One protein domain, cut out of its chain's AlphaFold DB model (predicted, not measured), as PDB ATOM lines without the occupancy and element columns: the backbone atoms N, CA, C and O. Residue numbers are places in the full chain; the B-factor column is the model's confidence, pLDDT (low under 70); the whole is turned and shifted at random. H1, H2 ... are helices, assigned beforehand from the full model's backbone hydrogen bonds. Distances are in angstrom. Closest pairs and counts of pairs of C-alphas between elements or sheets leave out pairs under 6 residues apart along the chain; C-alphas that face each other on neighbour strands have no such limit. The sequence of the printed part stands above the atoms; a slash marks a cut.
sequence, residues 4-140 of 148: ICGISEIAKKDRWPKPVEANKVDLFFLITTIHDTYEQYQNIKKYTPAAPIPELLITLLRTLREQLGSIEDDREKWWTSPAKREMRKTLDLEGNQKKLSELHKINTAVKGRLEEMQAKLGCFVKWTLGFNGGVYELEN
ATOM      1  N   ILE A   4     182.502 214.064 161.205       88.94
ATOM      2  CA  ILE A   4     183.003 212.948 160.389       88.94
ATOM      3  C   ILE A   4     182.891 213.240 158.887       88.94
ATOM      4  O   ILE A   4     183.881 213.099 158.177       88.94
ATOM      5  N   CYS A   5     181.762 213.765 158.397       90.12
ATOM      6  CA  CYS A   5     181.645 214.185 156.993       90.12
ATOM      7  C   CYS A   5     182.631 215.313 156.640       90.12
ATOM      8  O   CYS A   5     183.081 215.426 155.502       90.12
ATOM      9  N   GLY A   6     183.030 216.122 157.628       87.94
ATOM     10  CA  GLY A   6     184.083 217.122 157.456       87.94
ATOM     11  C   GLY A   6     185.444 216.528 157.069       87.94
ATOM     12  O   GLY A   6     186.226 217.215 156.422       87.94
ATOM     13  N   ILE A   7     185.724 215.265 157.414       88.88
ATOM     14  CA  ILE A   7     186.949 214.553 157.010       88.88
ATOM     15  C   ILE A   7     186.940 214.312 155.493       88.88
ATOM     16  O   ILE A   7     187.949 214.548 154.828       88.88
ATOM     17  N   SER A   8     185.790 213.939 154.920       86.94
ATOM     18  CA  SER A   8     185.639 213.771 153.469       86.94
ATOM     19  C   SER A   8     185.893 215.073 152.717       86.94
ATOM     20  O   SER A   8     186.579 215.073 151.698       86.94
ATOM     21  N   GLU A   9     185.397 216.196 153.229       88.62
ATOM     22  CA  GLU A   9     185.623 217.498 152.597       88.62
ATOM     23  C   GLU A   9     187.099 217.904 152.616       88.62
ATOM     24  O   GLU A   9     187.591 218.472 151.645       88.62
ATOM     25  N   ILE A  10     187.849 217.551 153.664       88.19
ATOM     26  CA  ILE A  10     189.306 217.735 153.681       88.19
ATOM     27  C   ILE A  10     189.975 216.816 152.649       88.19
ATOM     28  O   ILE A  10     190.884 217.248 151.940       88.19
ATOM     29  N   ALA A  11     189.511 215.569 152.520       84.75
ATOM     30  CA  ALA A  11     190.099 214.574 151.621       84.75
ATOM     31  C   ALA A  11     189.931 214.922 150.137       84.75
ATOM     32  O   ALA A  11     190.799 214.605 149.316       84.75
ATOM     33  N   LYS A  12     188.835 215.610 149.797       85.44
ATOM     34  CA  LYS A  12     188.553 216.111 148.445       85.44
ATOM     35  C   LYS A  12     189.459 217.271 148.031       85.44
ATOM     36  O   LYS A  12     189.652 217.472 146.834       85.44
ATOM     37  N   LYS A  13     190.019 218.028 148.983       79.31
ATOM     38  CA  LYS A  13     190.897 219.167 148.672       79.31
ATOM     39  C   LYS A  13     192.197 218.671 148.025       79.31
ATOM     40  O   LYS A  13     192.789 217.700 148.492       79.31
ATOM     41  N   ASP A  14     192.631 219.387 146.986       70.00
ATOM     42  CA  ASP A  14     193.813 219.231 146.121       70.00
ATOM     43  C   ASP A  14     194.294 217.803 145.761       70.00
ATOM     44  O   ASP A  14     193.740 216.751 146.095       70.00
ATOM     45  N   ARG A  15     195.397 217.784 145.015       79.38
ATOM     46  CA  ARG A  15     196.075 216.584 144.543       79.38
ATOM     47  C   ARG A  15     196.847 215.903 145.669       79.38
ATOM     48  O   ARG A  15     197.575 216.556 146.412       79.38
ATOM     49  N   TRP A  16     196.712 214.585 145.755       86.88
ATOM     50  CA  TRP A  16     197.493 213.758 146.670       86.88
ATOM     51  C   TRP A  16     198.677 213.130 145.917       86.88
ATOM     52  O   TRP A  16     198.626 212.989 144.693       86.88
ATOM     53  N   PRO A  17     199.775 212.761 146.596       85.75
ATOM     54  CA  PRO A  17     200.786 211.904 145.998       85.75
ATOM     55  C   PRO A  17     200.154 210.584 145.541       85.75
ATOM     56  O   PRO A  17     199.381 209.986 146.284       85.75
ATOM     57  N   LYS A  18     200.534 210.095 144.353       85.38
ATOM     58  CA  LYS A  18     200.006 208.839 143.787       85.38
ATOM     59  C   LYS A  18     199.961 207.661 144.781       85.38
ATOM     60  O   LYS A  18     198.942 206.982 144.789       85.38
ATOM     61  N   PRO A  19     200.996 207.418 145.619       84.31
ATOM     62  CA  PRO A  19     200.980 206.286 146.551       84.31
ATOM     63  C   PRO A  19     199.848 206.334 147.575       84.31
ATOM     64  O   PRO A  19     199.392 205.291 148.013       84.31
ATOM     65  N   VAL A  20     199.381 207.531 147.937       87.94
ATOM     66  CA  VAL A  20     198.315 207.702 148.932       87.94
ATOM     67  C   VAL A  20     196.968 208.061 148.308       87.94
ATOM     68  O   VAL A  20     195.952 208.028 148.991       87.94
ATOM     69  N   GLU A  21     196.929 208.386 147.017       86.94
ATOM     70  CA  GLU A  21     195.708 208.790 146.313       86.94
ATOM     71  C   GLU A  21     194.677 207.656 146.217       86.94
ATOM     72  O   GLU A  21     193.480 207.924 146.314       86.94
ATOM     73  N   ALA A  22     195.129 206.401 146.118       84.81
ATOM     74  CA  ALA A  22     194.259 205.222 146.122       84.81
ATOM     75  C   ALA A  22     193.433 205.099 147.418       84.81
ATOM     76  O   ALA A  22     192.254 204.758 147.360       84.81
ATOM     77  N   ASN A  23     194.004 205.496 148.562       87.06
ATOM     78  CA  ASN A  23     193.333 205.417 149.862       87.06
ATOM     79  C   ASN A  23     192.106 206.333 149.976       87.06
ATOM     80  O   ASN A  23     191.312 206.178 150.901       87.06
ATOM     81  N   LYS A  24     191.926 207.302 149.062       87.06
ATOM     82  CA  LYS A  24     190.767 208.203 149.090       87.06
ATOM     83  C   LYS A  24     189.450 207.438 148.996       87.06
ATOM     84  O   LYS A  24     188.517 207.783 149.711       87.06
ATOM     85  N   VAL A  25     189.370 206.436 148.120       87.50
ATOM     86  CA  VAL A  25     188.133 205.670 147.895       87.50
ATOM     87  C   VAL A  25     187.727 204.946 149.174       87.50
ATOM     88  O   VAL A  25     186.606 205.123 149.649       87.50
ATOM     89  N   ASP A  26     188.674 204.228 149.773       89.75
ATOM     90  CA  ASP A  26     188.460 203.489 151.017       89.75
ATOM     91  C   ASP A  26     188.092 204.433 152.169       89.75
ATOM     92  O   ASP A  26     187.172 204.161 152.938       89.75
ATOM     93  N   LEU A  27     188.756 205.592 152.251       92.12
ATOM     94  CA  LEU A  27     188.466 206.616 153.252       92.12
ATOM     95  C   LEU A  27     187.034 207.160 153.111       92.12
ATOM     96  O   LEU A  27     186.332 207.317 154.109       92.12
ATOM     97  N   PHE A  28     186.568 207.436 151.886       92.44
ATOM     98  CA  PHE A  28     185.194 207.898 151.654       92.44
ATOM     99  C   PHE A  28     184.158 206.835 152.013       92.44
ATOM    100  O   PHE A  28     183.140 207.162 152.630       92.44
ATOM    101  N   PHE A  29     184.417 205.577 151.657       93.38
ATOM    102  CA  PHE A  29     183.543 204.464 152.010       93.38
ATOM    103  C   PHE A  29     183.414 204.324 153.531       93.38
ATOM    104  O   PHE A  29     182.303 204.273 154.066       93.38
ATOM    105  N   LEU A  30     184.543 204.356 154.240       94.69
ATOM    106  CA  LEU A  30     184.565 204.247 155.692       94.69
ATOM    107  C   LEU A  30     183.841 205.418 156.371       94.69
ATOM    108  O   LEU A  30     183.036 205.203 157.273       94.69
ATOM    109  N   ILE A  31     184.064 206.652 155.909       94.75
ATOM    110  CA  ILE A  31     183.389 207.843 156.449       94.75
ATOM    111  C   ILE A  31     181.870 207.760 156.264       94.75
ATOM    112  O   ILE A  31     181.129 208.060 157.201       94.75
ATOM    113  N   THR A  32     181.412 207.330 155.088       94.56
ATOM    114  CA  THR A  32     179.980 207.141 154.802       94.56
ATOM    115  C   THR A  32     179.385 206.087 155.736       94.56
ATOM    116  O   THR A  32     178.375 206.330 156.387       94.56
ATOM    117  N   THR A  33     180.085 204.967 155.916       95.88
ATOM    118  CA  THR A  33     179.651 203.881 156.805       95.88
ATOM    119  C   THR A  33     179.564 204.336 158.271       95.88
ATOM    120  O   THR A  33     178.603 204.015 158.976       95.88
ATOM    121  N   ILE A  34     180.535 205.128 158.744       96.06
ATOM    122  CA  ILE A  34     180.513 205.725 160.092       96.06
ATOM    123  C   ILE A  34     179.332 206.681 160.238       96.06
ATOM    124  O   ILE A  34     178.666 206.667 161.273       96.06
ATOM    125  N   HIS A  35     179.082 207.517 159.228       95.12
ATOM    126  CA  HIS A  35     177.971 208.459 159.232       95.12
ATOM    127  C   HIS A  35     176.631 207.735 159.379       95.12
ATOM    128  O   HIS A  35     175.906 208.027 160.328       95.12
ATOM    129  N   ASP A  36     176.364 206.743 158.532       95.81
ATOM    130  CA  ASP A  36     175.113 205.982 158.555       95.81
ATOM    131  C   ASP A  36     174.920 205.269 159.902       95.81
ATOM    132  O   ASP A  36     173.855 205.343 160.518       95.81
ATOM    133  N   THR A  37     175.982 204.640 160.419       95.38
ATOM    134  CA  THR A  37     175.958 203.965 161.728       95.38
ATOM    135  C   THR A  37     175.681 204.954 162.865       95.38
ATOM    136  O   THR A  37     174.923 204.666 163.795       95.38
ATOM    137  N   TYR A  38     176.274 206.148 162.804       95.25
ATOM    138  CA  TYR A  38     176.044 207.196 163.788       95.25
ATOM    139  C   TYR A  38     174.619 207.760 163.714       95.25
ATOM    140  O   TYR A  38     174.009 207.975 164.760       95.25
ATOM    141  N   GLU A  39     174.060 207.972 162.521       95.44
ATOM    142  CA  GLU A  39     172.674 208.433 162.378       95.44
ATOM    143  C   GLU A  39     171.674 207.413 162.925       95.44
ATOM    144  O   GLU A  39     170.736 207.784 163.639       95.44
ATOM    145  N   GLN A  40     171.904 206.122 162.671       94.88
ATOM    146  CA  GLN A  40     171.114 205.045 163.268       94.88
ATOM    147  C   GLN A  40     171.180 205.094 164.799       94.88
ATOM    148  O   GLN A  40     170.141 205.085 165.463       94.88
ATOM    149  N   TYR A  41     172.382 205.234 165.368       93.69
ATOM    150  CA  TYR A  41     172.559 205.393 166.812       93.69
ATOM    151  C   TYR A  41     171.823 206.623 167.363       93.69
ATOM    152  O   TYR A  41     171.122 206.523 168.368       93.69
ATOM    153  N   GLN A  42     171.927 207.778 166.698       93.38
ATOM    154  CA  GLN A  42     171.221 208.995 167.105       93.38
ATOM    155  C   GLN A  42     169.704 208.803 167.101       93.38
ATOM    156  O   GLN A  42     169.023 209.269 168.013       93.38
ATOM    157  N   ASN A  43     169.165 208.094 166.109       94.50
ATOM    158  CA  ASN A  43     167.739 207.793 166.054       94.50
ATOM    159  C   ASN A  43     167.299 206.873 167.198       94.50
ATOM    160  O   ASN A  43     166.273 207.149 167.813       94.50
ATOM    161  N   ILE A  44     168.089 205.855 167.549       93.06
ATOM    162  CA  ILE A  44     167.825 205.001 168.719       93.06
ATOM    163  C   ILE A  44     167.863 205.829 170.009       93.06
ATOM    164  O   ILE A  44     166.967 205.718 170.845       93.06
ATOM    165  N   LYS A  45     168.854 206.717 170.152       91.56
ATOM    166  CA  LYS A  45     169.049 207.544 171.351       91.56
ATOM    167  C   LYS A  45     167.875 208.485 171.644       91.56
ATOM    168  O   LYS A  45     167.639 208.802 172.806       91.56
ATOM    169  N   LYS A  46     167.111 208.899 170.622       92.31
ATOM    170  CA  LYS A  46     165.879 209.698 170.798       92.31
ATOM    171  C   LYS A  46     164.817 208.961 171.616       92.31
ATOM    172  O   LYS A  46     164.107 209.597 172.386       92.31
ATOM    173  N   TYR A  47     164.716 207.643 171.448       94.19
ATOM    174  CA  TYR A  47     163.733 206.804 172.140       94.19
ATOM    175  C   TYR A  47     164.319 206.134 173.386       94.19
ATOM    176  O   TYR A  47     163.611 205.931 174.367       94.19
ATOM    177  N   THR A  48     165.625 205.857 173.372       92.75
ATOM    178  CA  THR A  48     166.353 205.218 174.471       92.75
ATOM    179  C   THR A  48     167.590 206.055 174.825       92.75
ATOM    180  O   THR A  48     168.689 205.756 174.354       92.75
ATOM    181  N   PRO A  49     167.463 207.102 175.666       89.00
ATOM    182  CA  PRO A  49     168.569 208.021 175.967       89.00
ATOM    183  C   PRO A  49     169.800 207.354 176.596       89.00
ATOM    184  O   PRO A  49     170.922 207.813 176.390       89.00
ATOM    185  N   ALA A  50     169.584 206.257 177.328       88.94
ATOM    186  CA  ALA A  50     170.626 205.449 177.960       88.94
ATOM    187  C   ALA A  50     171.248 204.395 177.019       88.94
ATOM    188  O   ALA A  50     172.041 203.574 177.474       88.94
ATOM    189  N   ALA A  51     170.889 204.383 175.728       87.81
ATOM    190  CA  ALA A  51     171.452 203.434 174.777       87.81
ATOM    191  C   ALA A  51     172.983 203.609 174.688       87.81
ATOM    192  O   ALA A  51     173.459 204.722 174.403       87.81
ATOM    193  N   PRO A  52     173.758 202.530 174.904       90.06
ATOM    194  CA  PRO A  52     175.204 202.587 174.789       90.06
ATOM    195  C   PRO A  52     175.611 202.861 173.339       90.06
ATOM    196  O   PRO A  52     174.861 202.601 172.395       90.06
ATOM    197  N   ILE A  53     176.820 203.390 173.162       91.00
ATOM    198  CA  ILE A  53     177.401 203.576 171.831       91.00
ATOM    199  C   ILE A  53     177.610 202.187 171.202       91.00
ATOM    200  O   ILE A  53     178.210 201.330 171.853       91.00
ATOM    201  N   PRO A  54     177.163 201.947 169.956       92.12
ATOM    202  CA  PRO A  54     177.345 200.658 169.304       92.12
ATOM    203  C   PRO A  54     178.825 200.298 169.149       92.12
ATOM    204  O   PRO A  54     179.623 201.110 168.679       92.12
ATOM    205  N   GLU A  55     179.183 199.053 169.459       90.94
ATOM    206  CA  GLU A  55     180.551 198.544 169.304       90.94
ATOM    207  C   GLU A  55     181.043 198.622 167.850       90.94
ATOM    208  O   GLU A  55     182.210 198.930 167.594       90.94
ATOM    209  N   LEU A  56     180.134 198.440 166.886       92.88
ATOM    210  CA  LEU A  56     180.424 198.643 165.468       92.88
ATOM    211  C   LEU A  56     180.905 200.074 165.190       92.88
ATOM    212  O   LEU A  56     181.904 200.256 164.501       92.88
ATOM    213  N   LEU A  57     180.249 201.092 165.761       94.00
ATOM    214  CA  LEU A  57     180.649 202.489 165.576       94.00
ATOM    215  C   LEU A  57     182.045 202.743 166.159       94.00
ATOM    216  O   LEU A  57     182.864 203.408 165.527       94.00
ATOM    217  N   ILE A  58     182.335 202.182 167.335       93.31
ATOM    218  CA  ILE A  58     183.659 202.265 167.971       93.31
ATOM    219  C   ILE A  58     184.721 201.616 167.078       93.31
ATOM    220  O   ILE A  58     185.767 202.214 166.832       93.31
ATOM    221  N   THR A  59     184.440 200.421 166.556       94.12
ATOM    222  CA  THR A  59     185.340 199.689 165.656       94.12
ATOM    223  C   THR A  59     185.622 200.484 164.385       94.12
ATOM    224  O   THR A  59     186.783 200.704 164.057       94.12
ATOM    225  N   LEU A  60     184.590 201.012 163.723       95.44
ATOM    226  CA  LEU A  60     184.754 201.811 162.506       95.44
ATOM    227  C   LEU A  60     185.591 203.079 162.751       95.44
ATOM    228  O   LEU A  60     186.425 203.442 161.923       95.44
ATOM    229  N   LEU A  61     185.415 203.745 163.898       95.19
ATOM    230  CA  LEU A  61     186.213 204.921 164.268       95.19
ATOM    231  C   LEU A  61     187.684 204.571 164.537       95.19
ATOM    232  O   LEU A  61     188.562 205.366 164.198       95.19
ATOM    233  N   ARG A  62     187.965 203.393 165.110       94.75
ATOM    234  CA  ARG A  62     189.337 202.875 165.260       94.75
ATOM    235  C   ARG A  62     189.958 202.559 163.904       94.75
ATOM    236  O   ARG A  62     191.058 203.024 163.633       94.75
ATOM    237  N   THR A  63     189.225 201.887 163.019       95.06
ATOM    238  CA  THR A  63     189.679 201.634 161.645       95.06
ATOM    239  C   THR A  63     189.992 202.941 160.918       95.06
ATOM    240  O   THR A  63     191.014 203.043 160.247       95.06
ATOM    241  N   LEU A  64     189.176 203.985 161.104       95.25
ATOM    242  CA  LEU A  64     189.437 205.299 160.512       95.25
ATOM    243  C   LEU A  64     190.714 205.928 161.079       95.25
ATOM    244  O   LEU A  64     191.502 206.506 160.330       95.25
ATOM    245  N   ARG A  65     190.944 205.808 162.390       94.94
ATOM    246  CA  ARG A  65     192.177 206.277 163.036       94.94
ATOM    247  C   ARG A  65     193.410 205.586 162.453       94.94
ATOM    248  O   ARG A  65     194.363 206.274 162.093       94.94
ATOM    249  N   GLU A  66     193.374 204.262 162.358       94.75
ATOM    250  CA  GLU A  66     194.455 203.437 161.812       94.75
ATOM    251  C   GLU A  66     194.720 203.765 160.345       94.75
ATOM    252  O   GLU A  66     195.865 203.995 159.963       94.75
ATOM    253  N   GLN A  67     193.667 203.887 159.536       94.44
ATOM    254  CA  GLN A  67     193.786 204.236 158.126       94.44
ATOM    255  C   GLN A  67     194.433 205.614 157.936       94.44
ATOM    256  O   GLN A  67     195.339 205.761 157.119       94.44
ATOM    257  N   LEU A  68     194.033 206.625 158.720       94.56
ATOM    258  CA  LEU A  68     194.673 207.946 158.686       94.56
ATOM    259  C   LEU A  68     196.154 207.892 159.098       94.56
ATOM    260  O   LEU A  68     196.951 208.660 158.561       94.56
ATOM    261  N   GLY A  69     196.522 207.009 160.032       94.00
ATOM    262  CA  GLY A  69     197.916 206.757 160.408       94.00
ATOM    263  C   GLY A  69     198.710 206.094 159.282       94.00
ATOM    264  O   GLY A  69     199.758 206.596 158.891       94.00
ATOM    265  N   SER A  70     198.161 205.039 158.677       93.94
ATOM    266  CA  SER A  70     198.791 204.338 157.552       93.94
ATOM    267  C   SER A  70     199.026 205.258 156.352       93.94
ATOM    268  O   SER A  70     200.067 205.179 155.704       93.94
ATOM    269  N   ILE A  71     198.087 206.163 156.059       94.06
ATOM    270  CA  ILE A  71     198.249 207.144 154.978       94.06
ATOM    271  C   ILE A  71     199.412 208.106 155.274       94.06
ATOM    272  O   ILE A  71     200.160 208.465 154.360       94.06
ATOM    273  N   GLU A  72     199.579 208.530 156.529       94.19
ATOM    274  CA  GLU A  72     200.697 209.388 156.941       94.19
ATOM    275  C   GLU A  72     202.040 208.651 156.821       94.19
ATOM    276  O   GLU A  72     202.989 209.202 156.255       94.19
ATOM    277  N   ASP A  73     202.095 207.383 157.233       94.44
ATOM    278  CA  ASP A  73     203.281 206.536 157.084       94.44
ATOM    279  C   ASP A  73     203.662 206.348 155.609       94.44
ATOM    280  O   ASP A  73     204.832 206.456 155.234       94.44
ATOM    281  N   ASP A  74     202.685 206.094 154.739       93.44
ATOM    282  CA  ASP A  74     202.917 205.916 153.306       93.44
ATOM    283  C   ASP A  74     203.357 207.218 152.630       93.44
ATOM    284  O   ASP A  74     204.251 207.213 151.770       93.44
ATOM    285  N   ARG A  75     202.797 208.361 153.052       94.00
ATOM    286  CA  ARG A  75     203.258 209.694 152.635       94.00
ATOM    287  C   ARG A  75     204.720 209.900 153.035       94.00
ATOM    288  O   ARG A  75     205.518 210.367 152.215       94.00
ATOM    289  N   GLU A  76     205.085 209.567 154.269       94.75
ATOM    290  CA  GLU A  76     206.450 209.715 154.768       94.75
ATOM    291  C   GLU A  76     207.435 208.785 154.051       94.75
ATOM    292  O   GLU A  76     208.472 209.255 153.567       94.75
ATOM    293  N   LYS A  77     207.100 207.500 153.891       94.62
ATOM    294  CA  LYS A  77     207.897 206.528 153.123       94.62
ATOM    295  C   LYS A  77     208.116 207.003 151.692       94.62
ATOM    296  O   LYS A  77     209.242 206.986 151.194       94.62
ATOM    297  N   TRP A  78     207.069 207.498 151.030       93.44
ATOM    298  CA  TRP A  78     207.188 208.074 149.693       93.44
ATOM    299  C   TRP A  78     208.161 209.256 149.670       93.44
ATOM    300  O   TRP A  78     209.071 209.298 148.835       93.44
ATOM    301  N   TRP A  79     207.997 210.210 150.591       95.00
ATOM    302  CA  TRP A  79     208.797 211.432 150.628       95.00
ATOM    303  C   TRP A  79     210.277 211.171 150.936       95.00
ATOM    304  O   TRP A  79     211.167 211.831 150.378       95.00
ATOM    305  N   THR A  80     210.541 210.207 151.815       94.56
ATOM    306  CA  THR A  80     211.880 209.847 152.286       94.56
ATOM    307  C   THR A  80     212.563 208.783 151.429       94.56
ATOM    308  O   THR A  80     213.772 208.611 151.583       94.56
ATOM    309  N   SER A  81     211.852 208.135 150.500       94.69
ATOM    310  CA  SER A  81     212.405 207.086 149.637       94.69
ATOM    311  C   SER A  81     213.647 207.534 148.842       94.69
ATOM    312  O   SER A  81     213.714 208.690 148.399       94.69
ATOM    313  N   PRO A  82     214.614 206.628 148.585       95.88
ATOM    314  CA  PRO A  82     215.798 206.933 147.777       95.88
ATOM    315  C   PRO A  82     215.442 207.481 146.392       95.88
ATOM    316  O   PRO A  82     215.973 208.509 145.984       95.88
ATOM    317  N   ALA A  83     214.464 206.869 145.717       93.88
ATOM    318  CA  ALA A  83     214.000 207.312 144.403       93.88
ATOM    319  C   ALA A  83     213.460 208.751 144.428       93.88
ATOM    320  O   ALA A  83     213.725 209.541 143.520       93.88
ATOM    321  N   LYS A  84     212.716 209.129 145.481       93.62
ATOM    322  CA  LYS A  84     212.181 210.488 145.592       93.62
ATOM    323  C   LYS A  84     213.251 211.506 145.977       93.62
ATOM    324  O   LYS A  84     213.194 212.634 145.489       93.62
ATOM    325  N   ARG A  85     214.227 211.119 146.807       94.50
ATOM    326  CA  ARG A  85     215.407 211.942 147.123       94.50
ATOM    327  C   ARG A  85     216.233 212.228 145.873       94.50
ATOM    328  O   ARG A  85     216.509 213.394 145.612       94.50
ATOM    329  N   GLU A  86     216.539 211.198 145.086       95.31
ATOM    330  CA  GLU A  86     217.313 211.348 143.852       95.31
ATOM    331  C   GLU A  86     216.575 212.234 142.850       95.31
ATOM    332  O   GLU A  86     217.135 213.209 142.368       95.31
ATOM    333  N   MET A  87     215.270 212.014 142.651       93.56
ATOM    334  CA  MET A  87     214.454 212.885 141.802       93.56
ATOM    335  C   MET A  87     214.522 214.359 142.226       93.56
ATOM    336  O   MET A  87     214.589 215.235 141.369       93.56
ATOM    337  N   ARG A  88     214.478 214.663 143.532       94.88
ATOM    338  CA  ARG A  88     214.601 216.053 144.007       94.88
ATOM    339  C   ARG A  88     215.988 216.626 143.725       94.88
ATOM    340  O   ARG A  88     216.069 217.775 143.314       94.88
ATOM    341  N   LYS A  89     217.041 215.825 143.899       94.75
ATOM    342  CA  LYS A  89     218.419 216.214 143.582       94.75
ATOM    343  C   LYS A  89     218.588 216.503 142.090       94.75
ATOM    344  O   LYS A  89     219.140 217.537 141.740       94.75
ATOM    345  N   THR A  90     218.062 215.647 141.214       94.44
ATOM    346  CA  THR A  90     218.077 215.872 139.762       94.44
ATOM    347  C   THR A  90     217.354 217.166 139.392       94.44
ATOM    348  O   THR A  90     217.910 217.982 138.669       94.44
ATOM    349  N   LEU A  91     216.153 217.400 139.935       93.75
ATOM    350  CA  LEU A  91     215.394 218.629 139.667       93.75
ATOM    351  C   LEU A  91     216.128 219.895 140.119       93.75
ATOM    352  O   LEU A  91     215.999 220.929 139.467       93.75
ATOM    353  N   ASP A  92     216.865 219.817 141.225       93.38
ATOM    354  CA  ASP A  92     217.673 220.925 141.729       93.38
ATOM    355  C   ASP A  92     218.870 221.214 140.808       93.38
ATOM    356  O   ASP A  92     219.064 222.355 140.393       93.38
ATOM    357  N   LEU A  93     219.593 220.168 140.386       94.62
ATOM    358  CA  LEU A  93     220.712 220.270 139.438       94.62
ATOM    359  C   LEU A  93     220.279 220.787 138.056       94.62
ATOM    360  O   LEU A  93     221.008 221.547 137.426       94.62
ATOM    361  N   GLU A  94     219.087 220.406 137.595       94.12
ATOM    362  CA  GLU A  94     218.484 220.891 136.345       94.12
ATOM    363  C   GLU A  94     217.917 222.321 136.462       94.12
ATOM    364  O   GLU A  94     217.381 222.856 135.492       94.12
ATOM    365  N   GLY A  95     217.973 222.947 137.646       91.75
ATOM    366  CA  GLY A  95     217.418 224.281 137.885       91.75
ATOM    367  C   GLY A  95     215.885 224.339 137.831       91.75
ATOM    368  O   GLY A  95     215.302 225.421 137.740       91.75
ATOM    369  N   ASN A  96     215.194 223.199 137.913       93.75
ATOM    370  CA  ASN A  96     213.737 223.101 137.805       93.75
ATOM    371  C   ASN A  96     213.031 223.430 139.137       93.75
ATOM    372  O   ASN A  96     212.266 222.639 139.702       93.75
ATOM    373  N   GLN A  97     213.281 224.644 139.634       92.81
ATOM    374  CA  GLN A  97     212.837 225.115 140.948       92.81
ATOM    375  C   GLN A  97     211.310 225.157 141.088       92.81
ATOM    376  O   GLN A  97     210.770 224.893 142.164       92.81
ATOM    377  N   LYS A  98     210.582 225.410 139.990       93.50
ATOM    378  CA  LYS A  98     209.111 225.385 139.986       93.50
ATOM    379  C   LYS A  98     208.581 224.005 140.378       93.50
ATOM    380  O   LYS A  98     207.778 223.894 141.304       93.50
ATOM    381  N   LYS A  99     209.059 222.951 139.711       91.94
ATOM    382  CA  LYS A  99     208.610 221.575 139.958       91.94
ATOM    383  C   LYS A  99     209.042 221.076 141.336       91.94
ATOM    384  O   LYS A  99     208.281 220.368 141.996       91.94
ATOM    385  N   LEU A 100     210.230 221.472 141.798       92.56
ATOM    386  CA  LEU A 100     210.686 221.182 143.156       92.56
ATOM    387  C   LEU A 100     209.765 221.838 144.200       92.56
ATOM    388  O   LEU A 100     209.254 221.150 145.086       92.56
ATOM    389  N   SER A 101     209.468 223.134 144.053       93.31
ATOM    390  CA  SER A 101     208.552 223.869 144.938       93.31
ATOM    391  C   SER A 101     207.152 223.248 144.972       93.31
ATOM    392  O   SER A 101     206.589 223.049 146.049       93.31
ATOM    393  N   GLU A 102     206.598 222.874 143.816       91.75
ATOM    394  CA  GLU A 102     205.305 222.185 143.727       91.75
ATOM    395  C   GLU A 102     205.302 220.853 144.492       91.75
ATOM    396  O   GLU A 102     204.352 220.564 145.220       91.75
ATOM    397  N   LEU A 103     206.376 220.059 144.402       91.88
ATOM    398  CA  LEU A 103     206.494 218.806 145.156       91.88
ATOM    399  C   LEU A 103     206.509 219.029 146.672       91.88
ATOM    400  O   LEU A 103     205.845 218.285 147.397       91.88
ATOM    401  N   HIS A 104     207.237 220.042 147.151       92.81
ATOM    402  CA  HIS A 104     207.238 220.406 148.569       92.81
ATOM    403  C   HIS A 104     205.853 220.866 149.031       92.81
ATOM    404  O   HIS A 104     205.373 220.397 150.063       92.81
ATOM    405  N   LYS A 105     205.179 221.714 148.243       92.69
ATOM    406  CA  LYS A 105     203.815 222.179 148.532       92.69
ATOM    407  C   LYS A 105     202.837 221.017 148.667       92.69
ATOM    408  O   LYS A 105     202.107 220.971 149.650       92.69
ATOM    409  N   ILE A 106     202.857 220.063 147.733       91.06
ATOM    410  CA  ILE A 106     201.987 218.876 147.788       91.06
ATOM    411  C   ILE A 106     202.254 218.072 149.064       91.06
ATOM    412  O   ILE A 106     201.313 217.734 149.776       91.06
ATOM    413  N   ASN A 107     203.521 217.788 149.385       92.38
ATOM    414  CA  ASN A 107     203.864 217.007 150.574       92.38
ATOM    415  C   ASN A 107     203.393 217.687 151.873       92.38
ATOM    416  O   ASN A 107     202.753 217.045 152.704       92.38
ATOM    417  N   THR A 108     203.675 218.982 152.029       92.75
ATOM    418  CA  THR A 108     203.267 219.752 153.213       92.75
ATOM    419  C   THR A 108     201.747 219.870 153.312       92.75
ATOM    420  O   THR A 108     201.197 219.721 154.400       92.75
ATOM    421  N   ALA A 109     201.055 220.079 152.188       91.81
ATOM    422  CA  ALA A 109     199.598 220.164 152.163       91.81
ATOM    423  C   ALA A 109     198.935 218.849 152.596       91.81
ATOM    424  O   ALA A 109     197.989 218.873 153.377       91.81
ATOM    425  N   VAL A 110     199.432 217.699 152.125       91.19
ATOM    426  CA  VAL A 110     198.884 216.393 152.526       91.19
ATOM    427  C   VAL A 110     199.116 216.131 154.011       91.19
ATOM    428  O   VAL A 110     198.175 215.734 154.690       91.19
ATOM    429  N   LYS A 111     200.312 216.431 154.534       93.50
ATOM    430  CA  LYS A 111     200.597 216.317 155.970       93.50
ATOM    431  C   LYS A 111     199.617 217.146 156.811       93.50
ATOM    432  O   LYS A 111     198.942 216.603 157.679       93.50
ATOM    433  N   GLY A 112     199.473 218.438 156.500       92.94
ATOM    434  CA  GLY A 112     198.567 219.322 157.244       92.94
ATOM    435  C   GLY A 112     197.102 218.872 157.192       92.94
ATOM    436  O   GLY A 112     196.364 219.026 158.159       92.94
ATOM    437  N   ARG A 113     196.672 218.247 156.091       90.94
ATOM    438  CA  ARG A 113     195.325 217.668 155.986       90.94
ATOM    439  C   ARG A 113     195.137 216.435 156.835       90.94
ATOM    440  O   ARG A 113     194.074 216.288 157.422       90.94
ATOM    441  N   LEU A 114     196.119 215.543 156.872       93.06
ATOM    442  CA  LEU A 114     196.037 214.353 157.713       93.06
ATOM    443  C   LEU A 114     195.958 214.763 159.185       93.06
ATOM    444  O   LEU A 114     195.109 214.248 159.906       93.06
ATOM    445  N   GLU A 115     196.724 215.775 159.596       94.06
ATOM    446  CA  GLU A 115     196.603 216.395 160.921       94.06
ATOM    447  C   GLU A 115     195.196 216.991 161.153       94.06
ATOM    448  O   GLU A 115     194.572 216.721 162.181       94.06
ATOM    449  N   GLU A 116     194.638 217.725 160.182       94.25
ATOM    450  CA  GLU A 116     193.278 218.287 160.261       94.25
ATOM    451  C   GLU A 116     192.195 217.191 160.369       94.25
ATOM    452  O   GLU A 116     191.255 217.305 161.161       94.25
ATOM    453  N   MET A 117     192.328 216.100 159.610       94.38
ATOM    454  CA  MET A 117     191.422 214.949 159.658       94.38
ATOM    455  C   MET A 117     191.478 214.237 161.008       94.38
ATOM    456  O   MET A 117     190.435 213.924 161.583       94.38
ATOM    457  N   GLN A 118     192.684 214.011 161.531       94.00
ATOM    458  CA  GLN A 118     192.884 213.413 162.849       94.00
ATOM    459  C   GLN A 118     192.299 214.304 163.954       94.00
ATOM    460  O   GLN A 118     191.634 213.802 164.862       94.00
ATOM    461  N   ALA A 119     192.459 215.626 163.843       93.44
ATOM    462  CA  ALA A 119     191.836 216.578 164.755       93.44
ATOM    463  C   ALA A 119     190.302 216.510 164.688       93.44
ATOM    464  O   ALA A 119     189.647 216.449 165.730       93.44
ATOM    465  N   LYS A 120     189.707 216.442 163.487       94.12
ATOM    466  CA  LYS A 120     188.252 216.270 163.325       94.12
ATOM    467  C   LYS A 120     187.738 214.968 163.929       94.12
ATOM    468  O   LYS A 120     186.699 214.992 164.592       94.12
ATOM    469  N   LEU A 121     188.459 213.863 163.742       94.38
ATOM    470  CA  LEU A 121     188.139 212.592 164.388       94.38
ATOM    471  C   LEU A 121     188.163 212.737 165.915       94.38
ATOM    472  O   LEU A 121     187.198 212.368 166.580       94.38
ATOM    473  N   GLY A 122     189.215 213.350 166.467       93.00
ATOM    474  CA  GLY A 122     189.319 213.618 167.902       93.00
ATOM    475  C   GLY A 122     188.183 214.499 168.433       93.00
ATOM    476  O   GLY A 122     187.600 214.193 169.473       93.00
ATOM    477  N   CYS A 123     187.806 215.549 167.700       92.81
ATOM    478  CA  CYS A 123     186.668 216.401 168.043       92.81
ATOM    479  C   CYS A 123     185.341 215.640 168.012       92.81
ATOM    480  O   CYS A 123     184.521 215.828 168.909       92.81
ATOM    481  N   PHE A 124     185.115 214.793 167.007       93.44
ATOM    482  CA  PHE A 124     183.909 213.971 166.936       93.44
ATOM    483  C   PHE A 124     183.827 213.029 168.136       93.44
ATOM    484  O   PHE A 124     182.848 213.029 168.875       93.44
ATOM    485  N   VAL A 125     184.898 212.286 168.385       92.81
ATOM    486  CA  VAL A 125     184.983 211.332 169.484       92.81
ATOM    487  C   VAL A 125     184.735 212.004 170.840       92.81
ATOM    488  O   VAL A 125     183.885 211.558 171.611       92.81
ATOM    489  N   LYS A 126     185.410 213.123 171.109       92.38
ATOM    490  CA  LYS A 126     185.283 213.820 172.391       92.38
ATOM    491  C   LYS A 126     183.930 214.500 172.560       92.38
ATOM    492  O   LYS A 126     183.237 214.274 173.545       92.38
ATOM    493  N   TRP A 127     183.550 215.341 171.604       91.19
ATOM    494  CA  TRP A 127     182.418 216.254 171.775       91.19
ATOM    495  C   TRP A 127     181.092 215.688 171.278       91.19
ATOM    496  O   TRP A 127     180.042 216.174 171.679       91.19
ATOM    497  N   THR A 128     181.121 214.682 170.401       90.94
ATOM    498  CA  THR A 128     179.902 214.056 169.864       90.94
ATOM    499  C   THR A 128     179.579 212.738 170.561       90.94
ATOM    500  O   THR A 128     178.407 212.457 170.808       90.94
ATOM    501  N   LEU A 129     180.598 211.936 170.891       89.94
ATOM    502  CA  LEU A 129     180.411 210.641 171.557       89.94
ATOM    503  C   LEU A 129     180.684 210.670 173.064       89.94
ATOM    504  O   LEU A 129     180.245 209.766 173.763       89.94
ATOM    505  N   GLY A 130     181.328 211.717 173.584       89.12
ATOM    506  CA  GLY A 130     181.546 211.875 175.024       89.12
ATOM    507  C   GLY A 130     182.745 211.101 175.574       89.12
ATOM    508  O   GLY A 130     182.846 210.953 176.787       89.12
ATOM    509  N   PHE A 131     183.663 210.635 174.720       88.44
ATOM    510  CA  PHE A 131     184.940 210.077 175.172       88.44
ATOM    511  C   PHE A 131     185.848 211.226 175.634       88.44
ATOM    512  O   PHE A 131     186.500 211.895 174.829       88.44
ATOM    513  N   ASN A 132     185.861 211.498 176.938       84.69
ATOM    514  CA  ASN A 132     186.593 212.601 177.563       84.69
ATOM    515  C   ASN A 132     188.110 212.538 177.311       84.69
ATOM    516  O   ASN A 132     188.745 213.586 177.143       84.69
ATOM    517  N   GLY A 133     188.673 211.331 177.211       84.38
ATOM    518  CA  GLY A 133     190.055 211.074 176.793       84.38
ATOM    519  C   GLY A 133     190.288 211.182 175.279       84.38
ATOM    520  O   GLY A 133     191.403 210.971 174.804       84.38
ATOM    521  N   GLY A 134     189.258 211.506 174.497       87.44
ATOM    522  CA  GLY A 134     189.328 211.635 173.046       87.44
ATOM    523  C   GLY A 134     189.722 210.322 172.370       87.44
ATOM    524  O   GLY A 134     189.185 209.258 172.674       87.44
ATOM    525  N   VAL A 135     190.681 210.394 171.446       84.88
ATOM    526  CA  VAL A 135     191.165 209.223 170.692       84.88
ATOM    527  C   VAL A 135     191.834 208.186 171.604       84.88
ATOM    528  O   VAL A 135     191.702 206.995 171.353       84.88
ATOM    529  N   TYR A 136     192.471 208.606 172.704       84.88
ATOM    530  CA  TYR A 136     193.068 207.669 173.661       84.88
ATOM    531  C   TYR A 136     192.009 206.760 174.298       84.88
ATOM    532  O   TYR A 136     192.191 205.548 174.404       84.88
ATOM    533  N   GLU A 137     190.873 207.334 174.691       85.25
ATOM    534  CA  GLU A 137     189.751 206.570 175.236       85.25
ATOM    535  C   GLU A 137     189.072 205.720 174.158       85.25
ATOM    536  O   GLU A 137     188.711 204.583 174.438       85.25
ATOM    537  N   LEU A 138     188.990 206.196 172.911       87.31
ATOM    538  CA  LEU A 138     188.538 205.369 171.788       87.31
ATOM    539  C   LEU A 138     189.397 204.104 171.646       87.31
ATOM    540  O   LEU A 138     188.853 203.007 171.536       87.31
ATOM    541  N   GLU A 139     190.722 204.224 171.678       83.62
ATOM    542  CA  GLU A 139     191.657 203.093 171.582       83.62
ATOM    543  C   GLU A 139     191.549 202.156 172.796       83.62
ATOM    544  O   GLU A 139     191.630 200.937 172.658       83.62
ATOM    545  N   ASN A 140     191.259 202.709 173.976       78.75
ATOM    546  CA  ASN A 140     191.218 201.981 175.244       78.75
ATOM    547  C   ASN A 140     189.798 201.727 175.781       78.75
ATOM    548  O   ASN A 140     189.656 201.402 176.956       78.75
TER     549      ASN A 140
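AT A GLANCE: This is residues 4 to 140 of the 148 residues of an uncharacterized protein of Zymoseptoria tritici ST99CH_3D7 (UniProt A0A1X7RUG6). The model is a long, slender rod of helices that run mostly along its length, with H4 and H6 side by side and running opposite ways in the middle. H3 runs along H4 but is shifted toward one end of the rod, short H1 packs on both H3 and H6, and H5 makes the other end, where the chain folds back into H6; small H7 packs on H4 and H6. The printed part has 137 residues with seven named helices, H1 to H7 in order, and no named strand; the class is all helix. The whole is loose, with a radius of gyration of the C-alphas of 18.6 A and spans of 67 by 25 by 19 A.

IN THESE COORDINATES: H1 is residues 5 to 12, beginning at C-alpha 5 (181.645, 214.185, 156.993). H2 is residues 18 to 21. H3, residues 23 to 47, is 37.1 A long and ends at C-alpha 47 (163.733, 206.804, 172.140). H4, residues 55 to 80, is 37.4 A long. H5 is residues 82 to 93, 16.5 A long. H6, residues 97 to 129, is the longest at 46.9 A. H7, residues 135 to 139, ends at C-alpha 139 (191.657, 203.093, 171.582).

HOW THE PARTS SIT: H4 and H6 are the hub, touching four other helices each. They touch each other at a shallow tilt of 17 degrees, opposite ways, with the closest C-alphas those of Leu 68 and Leu 114, 6.6 A apart. H3 and H4 form a helical hairpin at a shallow tilt of 22 degrees, and their closest C-alphas, of Thr 37 and Leu 57, are 6.2 A apart. H3 and H6 are apart. H1 touches H6, closest at the C-alphas of Ile 7 and Met 117, 5.2 A. H1 also touches H3, at the C-alphas of Ser 8 and Phe 28, 6.2 A. H2 touches H4 at the C-alphas of Val 20 and Ile 71, 6.1 A. H5 and H6 form a helical hairpin at a steep tilt of 45 degrees, closest at the C-alphas of Leu 91 and Leu 100, 6.4 A. H7 touches residues 121 to 126 of H6, closest at the C-alphas of Gly 122 and Val 135, 5.5 A. H7 also touches residues 58 to 62 of H4, closest at the C-alphas of Arg 62 and Glu 139, 6.7 A. Every O i to N i+4 pair is within hydrogen-bond range in H1, H4, H5, H6 and H7, and 20 of 21 are in H3; H2 is too short for such a pair.

THE WHOLE: The two C-alphas farthest apart, of Tyr 47 and Leu 93, are 67.1 A apart. Residues 80 to 86, of which 82 to 86 belong to H5, stand free. The printed part has no cut. The link from H3 to H4 is short; the other links are tight. The mean pLDDT of the printed part is 91.5, and no printed residue is under 70.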